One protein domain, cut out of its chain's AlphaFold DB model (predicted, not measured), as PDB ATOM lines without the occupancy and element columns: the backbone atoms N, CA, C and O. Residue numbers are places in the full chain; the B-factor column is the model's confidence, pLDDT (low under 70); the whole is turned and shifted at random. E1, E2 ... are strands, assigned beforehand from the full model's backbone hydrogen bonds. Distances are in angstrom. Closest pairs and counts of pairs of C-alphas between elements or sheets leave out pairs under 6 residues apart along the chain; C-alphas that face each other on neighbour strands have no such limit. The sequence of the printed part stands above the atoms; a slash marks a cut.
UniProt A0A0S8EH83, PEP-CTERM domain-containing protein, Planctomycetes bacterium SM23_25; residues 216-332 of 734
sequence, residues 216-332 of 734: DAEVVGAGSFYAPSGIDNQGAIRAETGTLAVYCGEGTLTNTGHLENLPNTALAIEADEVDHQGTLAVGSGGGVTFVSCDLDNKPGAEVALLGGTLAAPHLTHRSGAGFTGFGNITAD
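What this domain is: This is residues 216 to 332 of the 734 residues of the protein "PEP-CTERM domain-containing protein" of Planctomycetes bacterium SM23_25 (UniProt A0A0S8EH83). The chain winds in stacked turns, a short solenoid of strands with three walls, its turns lying parallel one beside the next from E1 at one end to E12 at the other. E2, E4, E7 and E10 line one wall; E5 and E8, with the first parts of E1, E3, E11 and E12, make the second, and E6 and E9, with later parts of those four strands, make the third. The printed part has 117 residues with twelve named strands, E1 to E12 in order along the chain, and no named helix; the class is all strand, and the neighbour strands are parallel. It is compact and rounded, with a radius of gyration of the C-alphas of 12.5 A and spans of 29 by 28 by 27 A.

How they stand to each other: E1, residues 218 to 226, bends by 120 degrees at residue 222. It is parallel to E3, residues 236 to 247, with N 219 and O 236 2.8 A apart, within hydrogen-bond range. E3 bends by 138 degrees at residue 241, and its pairing is staggered. E5, residues 258 to 261, pairs with residues 236 to 239 of E3, N 237 to O 258 at 2.8 A. E6, residues 266 to 270, pairs with residues 243 to 247, N 246 to O 268 at 2.8 A. E5 and E6 lie on one side of E3, E1 on the other side. E2, residues 231 to 233, and E7, residues 273 to 276, lie on opposite sides of E4, residues 252 to 255; N 233 and O 254 are 2.8 A apart, N 255 and O 275 2.8 A. E7 meets E10, residues 295 to 297, only at a point, where C-alphas 276 and 297 face each other at 5.5 A. E11, residues 302 to 317, bends by 155 degrees at residue 311. On one side of it lie E8, residues 279 to 283, E9, residues 287 to 290, and E10, with N 280 to O 302 at 2.8 A, N 290 to O 311 at 2.8 A and N 297 to O 316 at 2.9 A. E12, residues 322 to 332, lies on the other side, N 307 to O 326 at 2.8 A.

Where its parts are: E1 begins at C-alpha 218, (-51.456, -45.768, -3.748), and measures 15.2 A; E3 measures 15.6 A. E11, the longest strand by residues, measures 9.6 A from first to last C-alpha. E12 measures 18.0 A and ends at C-alpha 332, (-22.978, -39.252, -12.522).

The domain as a whole: The C-alphas of Gly 223 and Ser 319, the two farthest apart, are 34.5 A apart. The printed part has no cut, and each link between successive strands is tight. The mean pLDDT of the printed part is 96.7, and no printed residue is under 70.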
ATOM      1  N   ASP A 216     -51.699 -52.877  -5.535       94.31
ATOM      2  CA  ASP A 216     -52.901 -52.085  -5.856       94.31
ATOM      3  C   ASP A 216     -53.148 -50.837  -4.983       94.31
ATOM      4  O   ASP A 216     -54.046 -50.052  -5.286       94.31
ATOM      5  N   ALA A 217     -52.336 -50.602  -3.947       98.31
ATOM      6  CA  ALA A 217     -52.447 -49.431  -3.087       98.31
ATOM      7  C   ALA A 217     -51.691 -48.216  -3.660       98.31
ATOM      8  O   ALA A 217     -50.713 -48.350  -4.398       98.31
ATOM      9  N   GLU A 218     -52.104 -47.002  -3.303       98.50
ATOM     10  CA  GLU A 218     -51.456 -45.768  -3.748       98.50
ATOM     11  C   GLU A 218     -51.279 -44.740  -2.618       98.50
ATOM     12  O   GLU A 218     -52.177 -44.516  -1.804       98.50
ATOM     13  N   VAL A 219     -50.124 -44.074  -2.595       98.69
ATOM     14  CA  VAL A 219     -49.819 -42.896  -1.774       98.69
ATOM     15  C   VAL A 219     -49.591 -41.723  -2.720       98.69
ATOM     16  O   VAL A 219     -48.615 -41.693  -3.470       98.69
ATOM     17  N   VAL A 220     -50.508 -40.757  -2.718       98.62
ATOM     18  CA  VAL A 220     -50.580 -39.742  -3.779       98.62
ATOM     19  C   VAL A 220     -50.749 -38.317  -3.266       98.62
ATOM     20  O   VAL A 220     -51.225 -38.101  -2.151       98.62
ATOM     21  N   GLY A 221     -50.427 -37.329  -4.101       97.94
ATOM     22  CA  GLY A 221     -50.743 -35.917  -3.852       97.94
ATOM     23  C   GLY A 221     -49.516 -35.032  -3.637       97.94
ATOM     24  O   GLY A 221     -48.568 -35.121  -4.413       97.94
ATOM     25  N   ALA A 222     -49.581 -34.148  -2.637       98.12
ATOM     26  CA  ALA A 222     -48.529 -33.212  -2.220       98.12
ATOM     27  C   ALA A 222     -48.409 -33.200  -0.691       98.12
ATOM     28  O   ALA A 222     -49.434 -33.164  -0.008       98.12
ATOM     29  N   GLY A 223     -47.201 -33.138  -0.143       98.00
ATOM     30  CA  GLY A 223     -46.984 -33.133   1.307       98.00
ATOM     31  C   GLY A 223     -45.767 -33.949   1.717       98.00
ATOM     32  O   GLY A 223     -44.870 -34.161   0.902       98.00
ATOM     33  N   SER A 224     -45.756 -34.414   2.965       97.94
ATOM     34  CA  SER A 224     -44.637 -35.175   3.529       97.94
ATOM     35  C   SER A 224     -45.042 -36.606   3.880       97.94
ATOM     36  O   SER A 224     -45.979 -36.828   4.644       97.94
ATOM     37  N   PHE A 225     -44.306 -37.578   3.363       98.12
ATOM     38  CA  PHE A 225     -44.400 -38.984   3.722       98.12
ATOM     39  C   PHE A 225     -43.132 -39.374   4.487       98.12
ATOM     40  O   PHE A 225     -42.043 -39.336   3.928       98.12
ATOM     41  N   TYR A 226     -43.266 -39.692   5.774       97.06
ATOM     42  CA  TYR A 226     -42.142 -39.895   6.687       97.06
ATOM     43  C   TYR A 226     -42.190 -41.285   7.338       97.06
ATOM     44  O   TYR A 226     -43.084 -41.558   8.135       97.06
ATOM     45  N   ALA A 227     -41.234 -42.158   7.029       96.56
ATOM     46  CA  ALA A 227     -41.152 -43.517   7.571       96.56
ATOM     47  C   ALA A 227     -39.679 -43.912   7.814       96.56
ATOM     48  O   ALA A 227     -39.061 -44.558   6.970       96.56
ATOM     49  N   PRO A 228     -39.081 -43.504   8.950       94.38
ATOM     50  CA  PRO A 228     -37.643 -43.599   9.201       94.38
ATOM     51  C   PRO A 228     -37.126 -45.039   9.341       94.38
ATOM     52  O   PRO A 228     -35.924 -45.260   9.267       94.38
ATOM     53  N   SER A 229     -38.014 -46.011   9.566       94.19
ATOM     54  CA  SER A 229     -37.655 -47.434   9.619       94.19
ATOM     55  C   SER A 229     -37.725 -48.129   8.255       94.19
ATOM     56  O   SER A 229     -37.421 -49.316   8.178       94.19
ATOM     57  N   GLY A 230     -38.120 -47.416   7.196       95.88
ATOM     58  CA  GLY A 230     -38.210 -47.937   5.835       95.88
ATOM     59  C   GLY A 230     -39.618 -47.892   5.243       95.88
ATOM     60  O   GLY A 230     -40.624 -47.698   5.936       95.88
ATOM     61  N   ILE A 231     -39.670 -48.072   3.927       97.94
ATOM     62  CA  ILE A 231     -40.896 -48.137   3.130       97.94
ATOM     63  C   ILE A 231     -40.800 -49.359   2.215       97.94
ATOM     64  O   ILE A 231     -39.888 -49.436   1.391       97.94
ATOM     65  N   ASP A 232     -41.778 -50.260   2.303       97.88
ATOM     66  CA  ASP A 232     -42.006 -51.310   1.305       97.88
ATOM     67  C   ASP A 232     -43.115 -50.858   0.348       97.88
ATOM     68  O   ASP A 232     -44.302 -50.854   0.692       97.88
ATOM     69  N   ASN A 233     -42.725 -50.429  -0.852       98.44
ATOM     70  CA  ASN A 233     -43.640 -49.997  -1.899       98.44
ATOM     71  C   ASN A 233     -43.824 -51.074  -2.975       98.44
ATOM     72  O   ASN A 233     -43.006 -51.213  -3.887       98.44
ATOM     73  N   GLN A 234     -44.958 -51.766  -2.912       98.56
ATOM     74  CA  GLN A 234     -45.455 -52.692  -3.938       98.56
ATOM     75  C   GLN A 234     -46.536 -52.042  -4.822       98.56
ATOM     76  O   GLN A 234     -46.790 -52.501  -5.936       98.56
ATOM     77  N   GLY A 235     -47.179 -50.982  -4.322       98.50
ATOM     78  CA  GLY A 235     -48.175 -50.171  -5.022       98.50
ATOM     79  C   GLY A 235     -47.575 -48.952  -5.731       98.50
ATOM     80  O   GLY A 235     -46.496 -49.024  -6.313       98.50
ATOM     81  N   ALA A 236     -48.257 -47.806  -5.699       98.50
ATOM     82  CA  ALA A 236     -47.774 -46.556  -6.292       98.50
ATOM     83  C   ALA A 236     -47.489 -45.467  -5.251       98.50
ATOM     84  O   ALA A 236     -48.318 -45.194  -4.389       98.50
ATOM     85  N   ILE A 237     -46.362 -44.772  -5.385       98.75
ATOM     86  CA  ILE A 237     -46.093 -43.490  -4.727       98.75
ATOM     87  C   ILE A 237     -46.005 -42.433  -5.829       98.75
ATOM     88  O   ILE A 237     -45.098 -42.474  -6.663       98.75
ATOM     89  N   ARG A 238     -46.967 -41.501  -5.862       98.56
ATOM     90  CA  ARG A 238     -47.128 -40.567  -6.985       98.56
ATOM     91  C   ARG A 238     -47.354 -39.123  -6.557       98.56
ATOM     92  O   ARG A 238     -48.349 -38.794  -5.912       98.56
ATOM     93  N   ALA A 239     -46.499 -38.220  -7.025       98.62
ATOM     94  CA  ALA A 239     -46.784 -36.790  -6.949       98.62
ATOM     95  C   ALA A 239     -47.889 -36.426  -7.961       98.62
ATOM     96  O   ALA A 239     -47.704 -36.570  -9.170       98.62
ATOM     97  N   GLU A 240     -49.050 -35.975  -7.477       97.75
ATOM     98  CA  GLU A 240     -50.186 -35.581  -8.340       97.75
ATOM     99  C   GLU A 240     -50.379 -34.065  -8.409       97.75
ATOM    100  O   GLU A 240     -50.899 -33.533  -9.391       97.75
ATOM    101  N   THR A 241     -49.943 -33.356  -7.370       94.31
ATOM    102  CA  THR A 241     -49.972 -31.894  -7.283       94.31
ATOM    103  C   THR A 241     -48.749 -31.439  -6.499       94.31
ATOM    104  O   THR A 241     -48.358 -32.123  -5.562       94.31
ATOM    105  N   GLY A 242     -48.146 -30.299  -6.843       96.38
ATOM    106  CA  GLY A 242     -47.013 -29.752  -6.086       96.38
ATOM    107  C   GLY A 242     -45.855 -30.741  -5.900       96.38
ATOM    108  O   GLY A 242     -45.477 -31.441  -6.841       96.38
ATOM    109  N   THR A 243     -45.299 -30.773  -4.688       98.12
ATOM    110  CA  THR A 243     -44.207 -31.675  -4.308       98.12
ATOM    111  C   THR A 243     -44.692 -32.707  -3.295       98.12
ATOM    112  O   THR A 243     -45.270 -32.338  -2.269       98.12
ATOM    113  N   LEU A 244     -44.414 -33.983  -3.558       98.62
ATOM    114  CA  LEU A 244     -44.481 -35.057  -2.570       98.62
ATOM    115  C   LEU A 244     -43.057 -35.361  -2.096       98.62
ATOM    116  O   LEU A 244     -42.215 -35.759  -2.898       98.62
ATOM    117  N   ALA A 245     -42.782 -35.133  -0.814       98.00
ATOM    118  CA  ALA A 245     -41.497 -35.427  -0.193       98.00
ATOM    119  C   ALA A 245     -41.586 -36.749   0.576       98.00
ATOM    120  O   ALA A 245     -42.402 -36.871   1.487       98.00
ATOM    121  N   VAL A 246     -40.759 -37.722   0.211       98.12
ATOM    122  CA  VAL A 246     -40.648 -39.044   0.835       98.12
ATOM    123  C   VAL A 246     -39.347 -39.093   1.621       98.12
ATOM    124  O   VAL A 246     -38.280 -38.867   1.057       98.12
ATOM    125  N   TYR A 247     -39.440 -39.386   2.913       96.00
ATOM    126  CA  TYR A 247     -38.312 -39.428   3.831       96.00
ATOM    127  C   TYR A 247     -38.266 -40.769   4.565       96.00
ATOM    128  O   TYR A 247     -39.177 -41.089   5.332       96.00
ATOM    129  N   CYS A 248     -37.185 -41.520   4.359       91.62
ATOM    130  CA  CYS A 248     -36.939 -42.813   5.001       91.62
ATOM    131  C   CYS A 248     -35.867 -42.761   6.095       91.62
ATOM    132  O   CYS A 248     -35.612 -43.782   6.717       91.62
ATOM    133  N   GLY A 249     -35.246 -41.608   6.369       85.69
ATOM    134  CA  GLY A 249     -34.179 -41.510   7.374       85.69
ATOM    135  C   GLY A 249     -33.048 -42.510   7.114       85.69
ATOM    136  O   GLY A 249     -32.511 -42.543   6.012       85.69
ATOM    137  N   GLU A 250     -32.718 -43.322   8.122       87.56
ATOM    138  CA  GLU A 250     -31.727 -44.413   8.038       87.56
ATOM    139  C   GLU A 250     -32.308 -45.722   7.453       87.56
ATOM    140  O   GLU A 250     -31.610 -46.726   7.352       87.56
ATOM    141  N   GLY A 251     -33.598 -45.743   7.115       88.88
ATOM    142  CA  GLY A 251     -34.280 -46.887   6.520       88.88
ATOM    143  C   GLY A 251     -34.147 -46.961   4.996       88.88
ATOM    144  O   GLY A 251     -33.835 -45.981   4.313       88.88
ATOM    145  N   THR A 252     -34.455 -48.141   4.456       92.75
ATOM    146  CA  THR A 252     -34.459 -48.420   3.014       92.75
ATOM    147  C   THR A 252     -35.825 -48.113   2.396       92.75
ATOM    148  O   THR A 252     -36.866 -48.488   2.942       92.75
ATOM    149  N   LEU A 253     -35.832 -47.488   1.216       96.25
ATOM    150  CA  LEU A 253     -36.992 -47.480   0.322       96.25
ATOM    151  C   LEU A 253     -36.888 -48.675  -0.628       96.25
ATOM    152  O   LEU A 253     -36.119 -48.637  -1.590       96.25
ATOM    153  N   THR A 254     -37.680 -49.717  -0.390       96.06
ATOM    154  CA  THR A 254     -37.817 -50.839  -1.325       96.06
ATOM    155  C   THR A 254     -38.958 -50.541  -2.283       96.06
ATOM    156  O   THR A 254     -40.103 -50.390  -1.867       96.06
ATOM    157  N   ASN A 255     -38.668 -50.456  -3.580       97.69
ATOM    158  CA  ASN A 255     -39.679 -50.218  -4.602       97.69
ATOM    159  C   ASN A 255     -39.781 -51.398  -5.566       97.69
ATOM    160  O   ASN A 255     -38.958 -51.530  -6.470       97.69
ATOM    161  N   THR A 256     -40.845 -52.184  -5.436       97.88
ATOM    162  CA  THR A 256     -41.262 -53.198  -6.419       97.88
ATOM    163  C   THR A 256     -42.466 -52.748  -7.255       97.88
ATOM    164  O   THR A 256     -42.745 -53.344  -8.292       97.88
ATOM    165  N   GLY A 257     -43.139 -51.669  -6.840       98.25
ATOM    166  CA  GLY A 257     -44.218 -51.013  -7.572       98.25
ATOM    167  C   GLY A 257     -43.756 -49.773  -8.346       98.25
ATOM    168  O   GLY A 257     -42.786 -49.814  -9.102       98.25
ATOM    169  N   HIS A 258     -44.457 -48.654  -8.171       98.38
ATOM    170  CA  HIS A 258     -44.318 -47.439  -8.973       98.38
ATOM    171  C   HIS A 258     -43.840 -46.232  -8.150       98.38
ATOM    172  O   HIS A 258     -44.449 -45.904  -7.129       98.38
ATOM    173  N   LEU A 259     -42.817 -45.525  -8.640       98.56
ATOM    174  CA  LEU A 259     -42.407 -44.186  -8.193       98.56
ATOM    175  C   LEU A 259     -42.607 -43.200  -9.342       98.56
ATOM    176  O   LEU A 259     -42.013 -43.366 -10.407       98.56
ATOM    177  N   GLU A 260     -43.467 -42.198  -9.174       98.25
ATOM    178  CA  GLU A 260     -43.911 -41.398 -10.319       98.25
ATOM    179  C   GLU A 260     -44.197 -39.934  -9.966       98.25
ATOM    180  O   GLU A 260     -44.667 -39.603  -8.876       98.25
ATOM    181  N   ASN A 261     -43.995 -39.037 -10.929       98.50
ATOM    182  CA  ASN A 261     -44.531 -37.679 -10.871       98.50
ATOM    183  C   ASN A 261     -45.425 -37.407 -12.091       98.50
ATOM    184  O   ASN A 261     -45.065 -37.703 -13.232       98.50
ATOM    185  N   LEU A 262     -46.596 -36.809 -11.862       97.75
ATOM    186  CA  LEU A 262     -47.416 -36.265 -12.943       97.75
ATOM    187  C   LEU A 262     -46.767 -35.002 -13.541       97.75
ATOM    188  O   LEU A 262     -45.908 -34.379 -12.903       97.75
ATOM    189  N   PRO A 263     -47.178 -34.567 -14.748       97.50
ATOM    190  CA  PRO A 263     -46.619 -33.368 -15.355       97.50
ATOM    191  C   PRO A 263     -46.702 -32.131 -14.451       97.50
ATOM    192  O   PRO A 263     -47.756 -31.838 -13.886       97.50
ATOM    193  N   ASN A 264     -45.611 -31.364 -14.373       97.31
ATOM    194  CA  ASN A 264     -45.452 -30.171 -13.524       97.31
ATOM    195  C   ASN A 264     -45.498 -30.435 -12.005       97.31
ATOM    196  O   ASN A 264     -45.772 -29.518 -11.228       97.31
ATOM    197  N   THR A 265     -45.233 -31.669 -11.576       98.56
ATOM    198  CA  THR A 265     -45.139 -32.051 -10.156       98.56
ATOM    199  C   THR A 265     -43.763 -32.624  -9.838       98.56
ATOM    200  O   THR A 265     -43.037 -33.030 -10.749       98.56
ATOM    201  N   ALA A 266     -43.395 -32.655  -8.560       98.31
ATOM    202  CA  ALA A 266     -42.102 -33.166  -8.118       98.31
ATOM    203  C   ALA A 266     -42.259 -34.272  -7.071       98.31
ATOM    204  O   ALA A 266     -43.006 -34.119  -6.104       98.31
ATOM    205  N   LEU A 267     -41.508 -35.355  -7.242       98.69
ATOM    206  CA  LEU A 267     -41.307 -36.379  -6.222       98.69
ATOM    207  C   LEU A 267     -39.878 -36.232  -5.688       98.69
ATOM    208  O   LEU A 267     -38.921 -36.386  -6.441       98.69
ATOM    209  N   ALA A 268     -39.733 -35.890  -4.413       98.19
ATOM    210  CA  ALA A 268     -38.433 -35.780  -3.756       98.19
ATOM    211  C   ALA A 268     -38.264 -36.956  -2.797       98.19
ATOM    212  O   ALA A 268     -39.127 -37.170  -1.951       98.19
ATOM    213  N   ILE A 269     -37.182 -37.711  -2.940       97.94
ATOM    214  CA  ILE A 269     -36.899 -38.922  -2.172       97.94
ATOM    215  C   ILE A 269     -35.596 -38.716  -1.407       97.94
ATOM    216  O   ILE A 269     -34.560 -38.372  -1.979       97.94
ATOM    217  N   GLU A 270     -35.663 -38.940  -0.104       95.38
ATOM    218  CA  GLU A 270     -34.535 -38.937   0.812       95.38
ATOM    219  C   GLU A 270     -34.557 -40.248   1.605       95.38
ATOM    220  O   GLU A 270     -35.521 -40.543   2.312       95.38
ATOM    221  N   ALA A 271     -33.516 -41.057   1.447       92.81
ATOM    222  CA  ALA A 271     -33.335 -42.350   2.099       92.81
ATOM    223  C   ALA A 271     -31.833 -42.623   2.265       92.81
ATOM    224  O   ALA A 271     -31.027 -41.955   1.614       92.81
ATOM    225  N   ASP A 272     -31.466 -43.597   3.096       88.69
ATOM    226  CA  ASP A 272     -30.090 -44.118   3.144       88.69
ATOM    227  C   ASP A 272     -29.815 -45.023   1.931       88.69
ATOM    228  O   ASP A 272     -28.806 -44.887   1.242       88.69
ATOM    229  N   GLU A 273     -30.782 -45.884   1.595       88.75
ATOM    230  CA  GLU A 273     -30.729 -46.786   0.444       88.75
ATOM    231  C   GLU A 273     -32.060 -46.780  -0.326       88.75
ATOM    232  O   GLU A 273     -33.145 -46.801   0.264       88.75
ATOM    233  N   VAL A 274     -31.975 -46.796  -1.659       93.00
ATOM    234  CA  VAL A 274     -33.120 -47.006  -2.553       93.00
ATOM    235  C   VAL A 274     -32.922 -48.305  -3.326       93.00
ATOM    236  O   VAL A 274     -32.111 -48.381  -4.250       93.00
ATOM    237  N   ASP A 275     -33.709 -49.323  -2.983       91.38
ATOM    238  CA  ASP A 275     -33.754 -50.595  -3.699       91.38
ATOM    239  C   ASP A 275     -34.849 -50.547  -4.778       91.38
ATOM    240  O   ASP A 275     -36.018 -50.856  -4.527       91.38
ATOM    241  N   HIS A 276     -34.483 -50.114  -5.987       95.69
ATOM    242  CA  HIS A 276     -35.422 -49.965  -7.095       95.69
ATOM    243  C   HIS A 276     -35.484 -51.213  -7.992       95.69
ATOM    244  O   HIS A 276     -34.561 -51.498  -8.754       95.69
ATOM    245  N   GLN A 277     -36.613 -51.928  -7.931       96.38
ATOM    246  CA  GLN A 277     -36.922 -53.145  -8.704       96.38
ATOM    247  C   GLN A 277     -38.201 -53.024  -9.558       96.38
ATOM    248  O   GLN A 277     -38.499 -53.913 -10.352       96.38
ATOM    249  N   GLY A 278     -38.976 -51.956  -9.356       97.56
ATOM    250  CA  GLY A 278     -40.238 -51.680 -10.042       97.56
ATOM    251  C   GLY A 278     -40.106 -50.678 -11.195       97.56
ATOM    252  O   GLY A 278     -39.169 -50.735 -11.981       97.56
ATOM    253  N   THR A 279     -41.064 -49.755 -11.310       98.19
ATOM    254  CA  THR A 279     -41.097 -48.701 -12.339       98.19
ATOM    255  C   THR A 279     -40.851 -47.318 -11.738       98.19
ATOM    256  O   THR A 279     -41.454 -46.952 -10.729       98.19
ATOM    257  N   LEU A 280     -39.990 -46.532 -12.378       98.50
ATOM    258  CA  LEU A 280     -39.762 -45.116 -12.122       98.50
ATOM    259  C   LEU A 280     -40.190 -44.308 -13.355       98.50
ATOM    260  O   LEU A 280     -39.541 -44.385 -14.398       98.50
ATOM    261  N   ALA A 281     -41.258 -43.514 -13.249       98.38
ATOM    262  CA  ALA A 281     -41.749 -42.682 -14.352       98.38
ATOM    263  C   ALA A 281     -41.551 -41.185 -14.072       98.38
ATOM    264  O   ALA A 281     -42.094 -40.639 -13.110       98.38
ATOM    265  N   VAL A 282     -40.802 -40.510 -14.946       98.62
ATOM    266  CA  VAL A 282     -40.352 -39.125 -14.745       98.62
ATOM    267  C   VAL A 282     -41.095 -38.170 -15.682       98.62
ATOM    268  O   VAL A 282     -40.693 -37.944 -16.825       98.62
ATOM    269  N   GLY A 283     -42.207 -37.617 -15.200       97.88
ATOM    270  CA  GLY A 283     -43.122 -36.753 -15.944       97.88
ATOM    271  C   GLY A 283     -42.571 -35.359 -16.272       97.88
ATOM    272  O   GLY A 283     -41.886 -34.727 -15.466       97.88
ATOM    273  N   SER A 284     -42.930 -34.848 -17.454       97.19
ATOM    274  CA  SER A 284     -42.501 -33.546 -17.990       97.19
ATOM    275  C   SER A 284     -42.834 -32.338 -17.108       97.19
ATOM    276  O   SER A 284     -43.882 -32.299 -16.467       97.19
ATOM    277  N   GLY A 285     -42.005 -31.291 -17.152       92.69
ATOM    278  CA  GLY A 285     -42.252 -30.029 -16.429       92.69
ATOM    279  C   GLY A 285     -41.999 -30.102 -14.917       92.69
ATOM    280  O   GLY A 285     -42.147 -29.102 -14.222       92.69
ATOM    281  N   GLY A 286     -41.604 -31.273 -14.418       95.94
ATOM    282  CA  GLY A 286     -41.183 -31.523 -13.046       95.94
ATOM    283  C   GLY A 286     -40.094 -32.594 -13.013       95.94
ATOM    284  O   GLY A 286     -39.274 -32.663 -13.933       95.94
ATOM    285  N   GLY A 287     -40.075 -33.432 -11.979       97.88
ATOM    286  CA  GLY A 287     -39.055 -34.471 -11.885       97.88
ATOM    287  C   GLY A 287     -39.159 -35.388 -10.678       97.88
ATOM    288  O   GLY A 287     -39.980 -35.179  -9.781       97.88
ATOM    289  N   VAL A 288     -38.279 -36.384 -10.674       98.62
ATOM    290  CA  VAL A 288     -38.011 -37.243  -9.523       98.62
ATOM    291  C   VAL A 288     -36.575 -36.991  -9.080       98.62
ATOM    292  O   VAL A 288     -35.642 -37.134  -9.871       98.62
ATOM    293  N   THR A 289     -36.407 -36.590  -7.824       98.12
ATOM    294  CA  THR A 289     -35.109 -36.222  -7.256       98.12
ATOM    295  C   THR A 289     -34.793 -37.112  -6.068       98.12
ATOM    296  O   THR A 289     -35.501 -37.071  -5.067       98.12
ATOM    297  N   PHE A 290     -33.691 -37.843  -6.156       97.19
ATOM    298  CA  PHE A 290     -33.033 -38.527  -5.054       97.19
ATOM    299  C   PHE A 290     -32.036 -37.544  -4.430       97.19
ATOM    300  O   PHE A 290     -31.035 -37.180  -5.041       97.19
ATOM    301  N   VAL A 291     -32.375 -36.996  -3.261       92.06
ATOM    302  CA  VAL A 291     -31.721 -35.790  -2.717       92.06
ATOM    303  C   VAL A 291     -30.329 -36.091  -2.159       92.06
ATOM    304  O   VAL A 291     -29.396 -35.320  -2.370       92.06
ATOM    305  N   SER A 292     -30.191 -37.206  -1.449       87.75
ATOM    306  CA  SER A 292     -28.952 -37.623  -0.776       87.75
ATOM    307  C   SER A 292     -28.694 -39.127  -0.881       87.75
ATOM    308  O   SER A 292     -27.924 -39.667  -0.096       87.75
ATOM    309  N   CYS A 293     -29.352 -39.796  -1.828       91.88
ATOM    310  CA  CYS A 293     -29.201 -41.223  -2.088       91.88
ATOM    311  C   CYS A 293     -28.948 -41.469  -3.567       91.88
ATOM    312  O   CYS A 293     -29.476 -40.760  -4.424       91.88
ATOM    313  N   ASP A 294     -28.158 -42.497  -3.846       94.38
ATOM    314  CA  ASP A 294     -27.942 -42.980  -5.202       94.38
ATOM    315  C   ASP A 294     -29.174 -43.749  -5.701       94.38
ATOM    316  O   ASP A 294     -29.938 -44.324  -4.921       94.38
ATOM    317  N   LEU A 295     -29.348 -43.785  -7.022       95.25
ATOM    318  CA  LEU A 295     -30.351 -44.619  -7.678       95.25
ATOM    319  C   LEU A 295     -29.672 -45.829  -8.332       95.25
ATOM    320  O   LEU A 295     -28.914 -45.680  -9.292       95.25
ATOM    321  N   ASP A 296     -29.992 -47.031  -7.852       95.19
ATOM    322  CA  ASP A 296     -29.607 -48.298  -8.481       95.19
ATOM    323  C   ASP A 296     -30.814 -48.931  -9.191       95.19
ATOM    324  O   ASP A 296     -31.693 -49.512  -8.557       95.19
ATOM    325  N   ASN A 297     -30.870 -48.808 -10.519       96.06
ATOM    326  CA  ASN A 297     -31.917 -49.405 -11.345       96.06
ATOM    327  C   ASN A 297     -31.599 -50.883 -11.603       96.06
ATOM    328  O   ASN A 297     -30.831 -51.205 -12.521       96.06
ATOM    329  N   LYS A 298     -32.158 -51.773 -10.771       96.56
ATOM    330  CA  LYS A 298     -31.824 -53.205 -10.737       96.56
ATOM    331  C   LYS A 298     -32.386 -53.991 -11.931       96.56
ATOM    332  O   LYS A 298     -33.305 -53.532 -12.601       96.56
ATOM    333  N   PRO A 299     -31.861 -55.198 -12.219       97.19
ATOM    334  CA  PRO A 299     -32.387 -56.031 -13.300       97.19
ATOM    335  C   PRO A 299     -33.898 -56.277 -13.157       97.19
ATOM    336  O   PRO A 299     -34.359 -56.649 -12.080       97.19
ATOM    337  N   GLY A 300     -34.650 -56.101 -14.244       95.38
ATOM    338  CA  GLY A 300     -36.116 -56.177 -14.254       95.38
ATOM    339  C   GLY A 300     -36.847 -54.883 -13.870       95.38
ATOM    340  O   GLY A 300     -38.050 -54.813 -14.104       95.38
ATOM    341  N   ALA A 301     -36.141 -53.878 -13.341       97.88
ATOM    342  CA  ALA A 301     -36.688 -52.548 -13.091       97.88
ATOM    343  C   ALA A 301     -36.739 -51.702 -14.372       97.88
ATOM    344  O   ALA A 301     -36.025 -51.977 -15.340       97.88
ATOM    345  N   GLU A 302     -37.555 -50.651 -14.363       98.19
ATOM    346  CA  GLU A 302     -37.814 -49.784 -15.515       98.19
ATOM    347  C   GLU A 302     -37.689 -48.303 -15.147       98.19
ATOM    348  O   GLU A 302     -38.413 -47.806 -14.286       98.19
ATOM    349  N   VAL A 303     -36.850 -47.564 -15.875       98.50
ATOM    350  CA  VAL A 303     -36.831 -46.093 -15.853       98.50
ATOM    351  C   VAL A 303     -37.449 -45.558 -17.142       98.50
ATOM    352  O   VAL A 303     -36.894 -45.714 -18.232       98.50
ATOM    353  N   ALA A 304     -38.580 -44.870 -17.011       98.25
ATOM    354  CA  ALA A 304     -39.263 -44.188 -18.101       98.25
ATOM    355  C   ALA A 304     -39.083 -42.667 -17.976       98.25
ATOM    356  O   ALA A 304     -39.737 -42.010 -17.160       98.25
ATOM    357  N   LEU A 305     -38.221 -42.078 -18.811       97.94
ATOM    358  CA  LEU A 305     -38.073 -40.621 -18.899       97.94
ATOM    359  C   LEU A 305     -39.139 -40.032 -19.832       97.94
ATOM    360  O   LEU A 305     -39.091 -40.190 -21.052       97.94
ATOM    361  N   LEU A 306     -40.112 -39.325 -19.264       97.81
ATOM    362  CA  LEU A 306     -41.267 -38.775 -19.983       97.81
ATOM    363  C   LEU A 306     -41.151 -37.250 -20.159       97.81
ATOM    364  O   LEU A 306     -42.143 -36.522 -20.095       97.81
ATOM    365  N   GLY A 307     -39.927 -36.759 -20.358       97.56
ATOM    366  CA  GLY A 307     -39.588 -35.351 -20.561       97.56
ATOM    367  C   GLY A 307     -39.286 -34.560 -19.288       97.56
ATOM    368  O   GLY A 307     -39.109 -33.345 -19.371       97.56
ATOM    369  N   GLY A 308     -39.292 -35.199 -18.114       98.25
ATOM    370  CA  GLY A 308     -38.944 -34.567 -16.838       98.25
ATOM    371  C   GLY A 308     -37.451 -34.634 -16.506       98.25
ATOM    372  O   GLY A 308     -36.632 -35.058 -17.325       98.25
ATOM    373  N   THR A 309     -37.111 -34.220 -15.284       98.56
ATOM    374  CA  THR A 309     -35.755 -34.327 -14.729       98.56
ATOM    375  C   THR A 309     -35.662 -35.491 -13.747       98.56
ATOM    376  O   THR A 309     -36.397 -35.527 -12.761       98.56
ATOM    377  N   LEU A 310     -34.737 -36.414 -13.993       98.62
ATOM    378  CA  LEU A 310     -34.280 -37.411 -13.034       98.62
ATOM    379  C   LEU A 310     -32.983 -36.909 -12.403       98.62
ATOM    380  O   LEU A 310     -32.012 -36.677 -13.120       98.62
ATOM    381  N   ALA A 311     -32.956 -36.727 -11.088       98.44
ATOM    382  CA  ALA A 311     -31.770 -36.247 -10.384       98.44
ATOM    383  C   ALA A 311     -31.364 -37.205  -9.261       98.44
ATOM    384  O   ALA A 311     -32.224 -37.640  -8.503       98.44
ATOM    385  N   ALA A 312     -30.072 -37.508  -9.160       97.25
ATOM    386  CA  ALA A 312     -29.450 -38.300  -8.095       97.25
ATOM    387  C   ALA A 312     -27.956 -37.923  -8.008       97.25
ATOM    388  O   ALA A 312     -27.425 -37.414  -8.993       97.25
ATOM    389  N   PRO A 313     -27.239 -38.165  -6.897       96.19
ATOM    390  CA  PRO A 313     -25.783 -38.037  -6.875       96.19
ATOM    391  C   PRO A 313     -25.137 -38.997  -7.887       96.19
ATOM    392  O   PRO A 313     -24.447 -38.544  -8.801       96.19
ATOM    393  N   HIS A 314     -25.464 -40.291  -7.801       97.19
ATOM    394  CA  HIS A 314     -25.091 -41.290  -8.802       97.19
ATOM    395  C   HIS A 314     -26.302 -42.093  -9.277       97.19
ATOM    396  O   HIS A 314     -27.220 -42.412  -8.517       97.19
ATOM    397  N   LEU A 315     -26.272 -42.460 -10.555       97.56
ATOM    398  CA  LEU A 315     -27.253 -43.308 -11.211       97.56
ATOM    399  C   LEU A 315     -26.552 -44.528 -11.799       97.56
ATOM    400  O   LEU A 315     -25.800 -44.423 -12.768       97.56
ATOM    401  N   THR A 316     -26.828 -45.703 -11.240       98.00
ATOM    402  CA  THR A 316     -26.379 -46.979 -11.801       98.00
ATOM    403  C   THR A 316     -27.530 -47.635 -12.553       98.00
ATOM    404  O   THR A 316     -28.547 -47.993 -11.968       98.00
ATOM    405  N   HIS A 317     -27.369 -47.824 -13.861       98.00
ATOM    406  CA  HIS A 317     -28.296 -48.599 -14.679       98.00
ATOM    407  C   HIS A 317     -27.735 -50.006 -14.909       98.00
ATOM    408  O   HIS A 317     -26.773 -50.183 -15.663       98.00
ATOM    409  N   ARG A 318     -28.315 -51.015 -14.248       97.81
ATOM    410  CA  ARG A 318     -27.828 -52.400 -14.298       97.81
ATOM    411  C   ARG A 318     -28.206 -53.088 -15.608       97.81
ATOM    412  O   ARG A 318     -29.254 -52.842 -16.201       97.81
ATOM    413  N   SER A 319     -27.379 -54.048 -16.015       98.00
ATOM    414  CA  SER A 319     -27.707 -54.942 -17.128       98.00
ATOM    415  C   SER A 319     -29.005 -55.712 -16.856       98.00
ATOM    416  O   SER A 319     -29.185 -56.265 -15.772       98.00
ATOM    417  N   GLY A 320     -29.900 -55.773 -17.844       96.69
ATOM    418  CA  GLY A 320     -31.207 -56.426 -17.718       96.69
ATOM    419  C   GLY A 320     -32.304 -55.555 -17.098       96.69
ATOM    420  O   GLY A 320     -33.422 -56.041 -16.945       96.69
ATOM    421  N   ALA A 321     -32.009 -54.302 -16.749       97.81
ATOM    422  CA  ALA A 321     -33.012 -53.288 -16.450       97.81
ATOM    423  C   ALA A 321     -33.408 -52.535 -17.734       97.81
ATOM    424  O   ALA A 321     -32.628 -52.485 -18.690       97.81
ATOM    425  N   GLY A 322     -34.597 -51.940 -17.759       98.00
ATOM    426  CA  GLY A 322     -35.037 -51.061 -18.835       98.00
ATOM    427  C   GLY A 322     -34.791 -49.589 -18.509       98.00
ATOM    428  O   GLY A 322     -34.902 -49.146 -17.362       98.00
ATOM    429  N   PHE A 323     -34.379 -48.827 -19.521       98.56
ATOM    430  CA  PHE A 323     -34.242 -47.376 -19.448       98.56
ATOM    431  C   PHE A 323     -34.552 -46.785 -20.816       98.56
ATOM    432  O   PHE A 323     -33.799 -46.954 -21.778       98.56
ATOM    433  N   THR A 324     -35.665 -46.065 -20.907       98.31
ATOM    434  CA  THR A 324     -36.131 -45.510 -22.176       98.31
ATOM    435  C   THR A 324     -36.775 -44.143 -21.991       98.31
ATOM    436  O   THR A 324     -37.343 -43.857 -20.936       98.31
ATOM    437  N   GLY A 325     -36.694 -43.278 -23.004       98.00
ATOM    438  CA  GLY A 325     -37.407 -42.003 -22.971       98.00
ATOM    439  C   GLY A 325     -36.647 -40.805 -23.516       98.00
ATOM    440  O   GLY A 325     -35.821 -40.908 -24.421       98.00
ATOM    441  N   PHE A 326     -36.972 -39.642 -22.963       98.25
ATOM    442  CA  PHE A 326     -36.278 -38.379 -23.183       98.25
ATOM    443  C   PHE A 326     -36.435 -37.471 -21.959       98.25
ATOM    444  O   PHE A 326     -37.427 -37.578 -21.239       98.25
ATOM    445  N   GLY A 327     -35.488 -36.568 -21.714       97.94
ATOM    446  CA  GLY A 327     -35.524 -35.665 -20.560       97.94
ATOM    447  C   GLY A 327     -34.137 -35.338 -20.020       97.94
ATOM    448  O   GLY A 327     -33.127 -35.553 -20.690       97.94
ATOM    449  N   ASN A 328     -34.090 -34.816 -18.799       98.31
ATOM    450  CA  ASN A 328     -32.834 -34.447 -18.154       98.31
ATOM    451  C   ASN A 328     -32.431 -35.510 -17.136       98.31
ATOM    452  O   ASN A 328     -33.254 -35.946 -16.334       98.31
ATOM    453  N   ILE A 329     -31.158 -35.872 -17.140       98.69
ATOM    454  CA  ILE A 329     -30.508 -36.680 -16.117       98.69
ATOM    455  C   ILE A 329     -29.485 -35.768 -15.443       98.69
ATOM    456  O   ILE A 329     -28.589 -35.255 -16.107       98.69
ATOM    457  N   THR A 330     -29.617 -35.558 -14.142       98.44
ATOM    458  CA  THR A 330     -28.652 -34.807 -13.330       98.44
ATOM    459  C   THR A 330     -28.047 -35.776 -12.325       98.44
ATOM    460  O   THR A 330     -28.577 -35.907 -11.224       98.44
ATOM    461  N   ALA A 331     -27.023 -36.512 -12.757       98.19
ATOM    462  CA  ALA A 331     -26.321 -37.536 -11.986       98.19
ATOM    463  C   ALA A 331     -25.039 -37.960 -12.709       98.19
ATOM    464  O   ALA A 331     -25.011 -37.959 -13.946       98.19
ATOM    465  N   ASP A 332     -24.044 -38.426 -11.953       98.56
ATOM    466  CA  ASP A 332     -22.978 -39.252 -12.522       98.56
ATOM    467  C   ASP A 332     -23.570 -40.615 -12.908       98.56
ATOM    468  O   ASP A 332     -24.167 -41.322 -12.089       98.56
TER     469      ASP A 332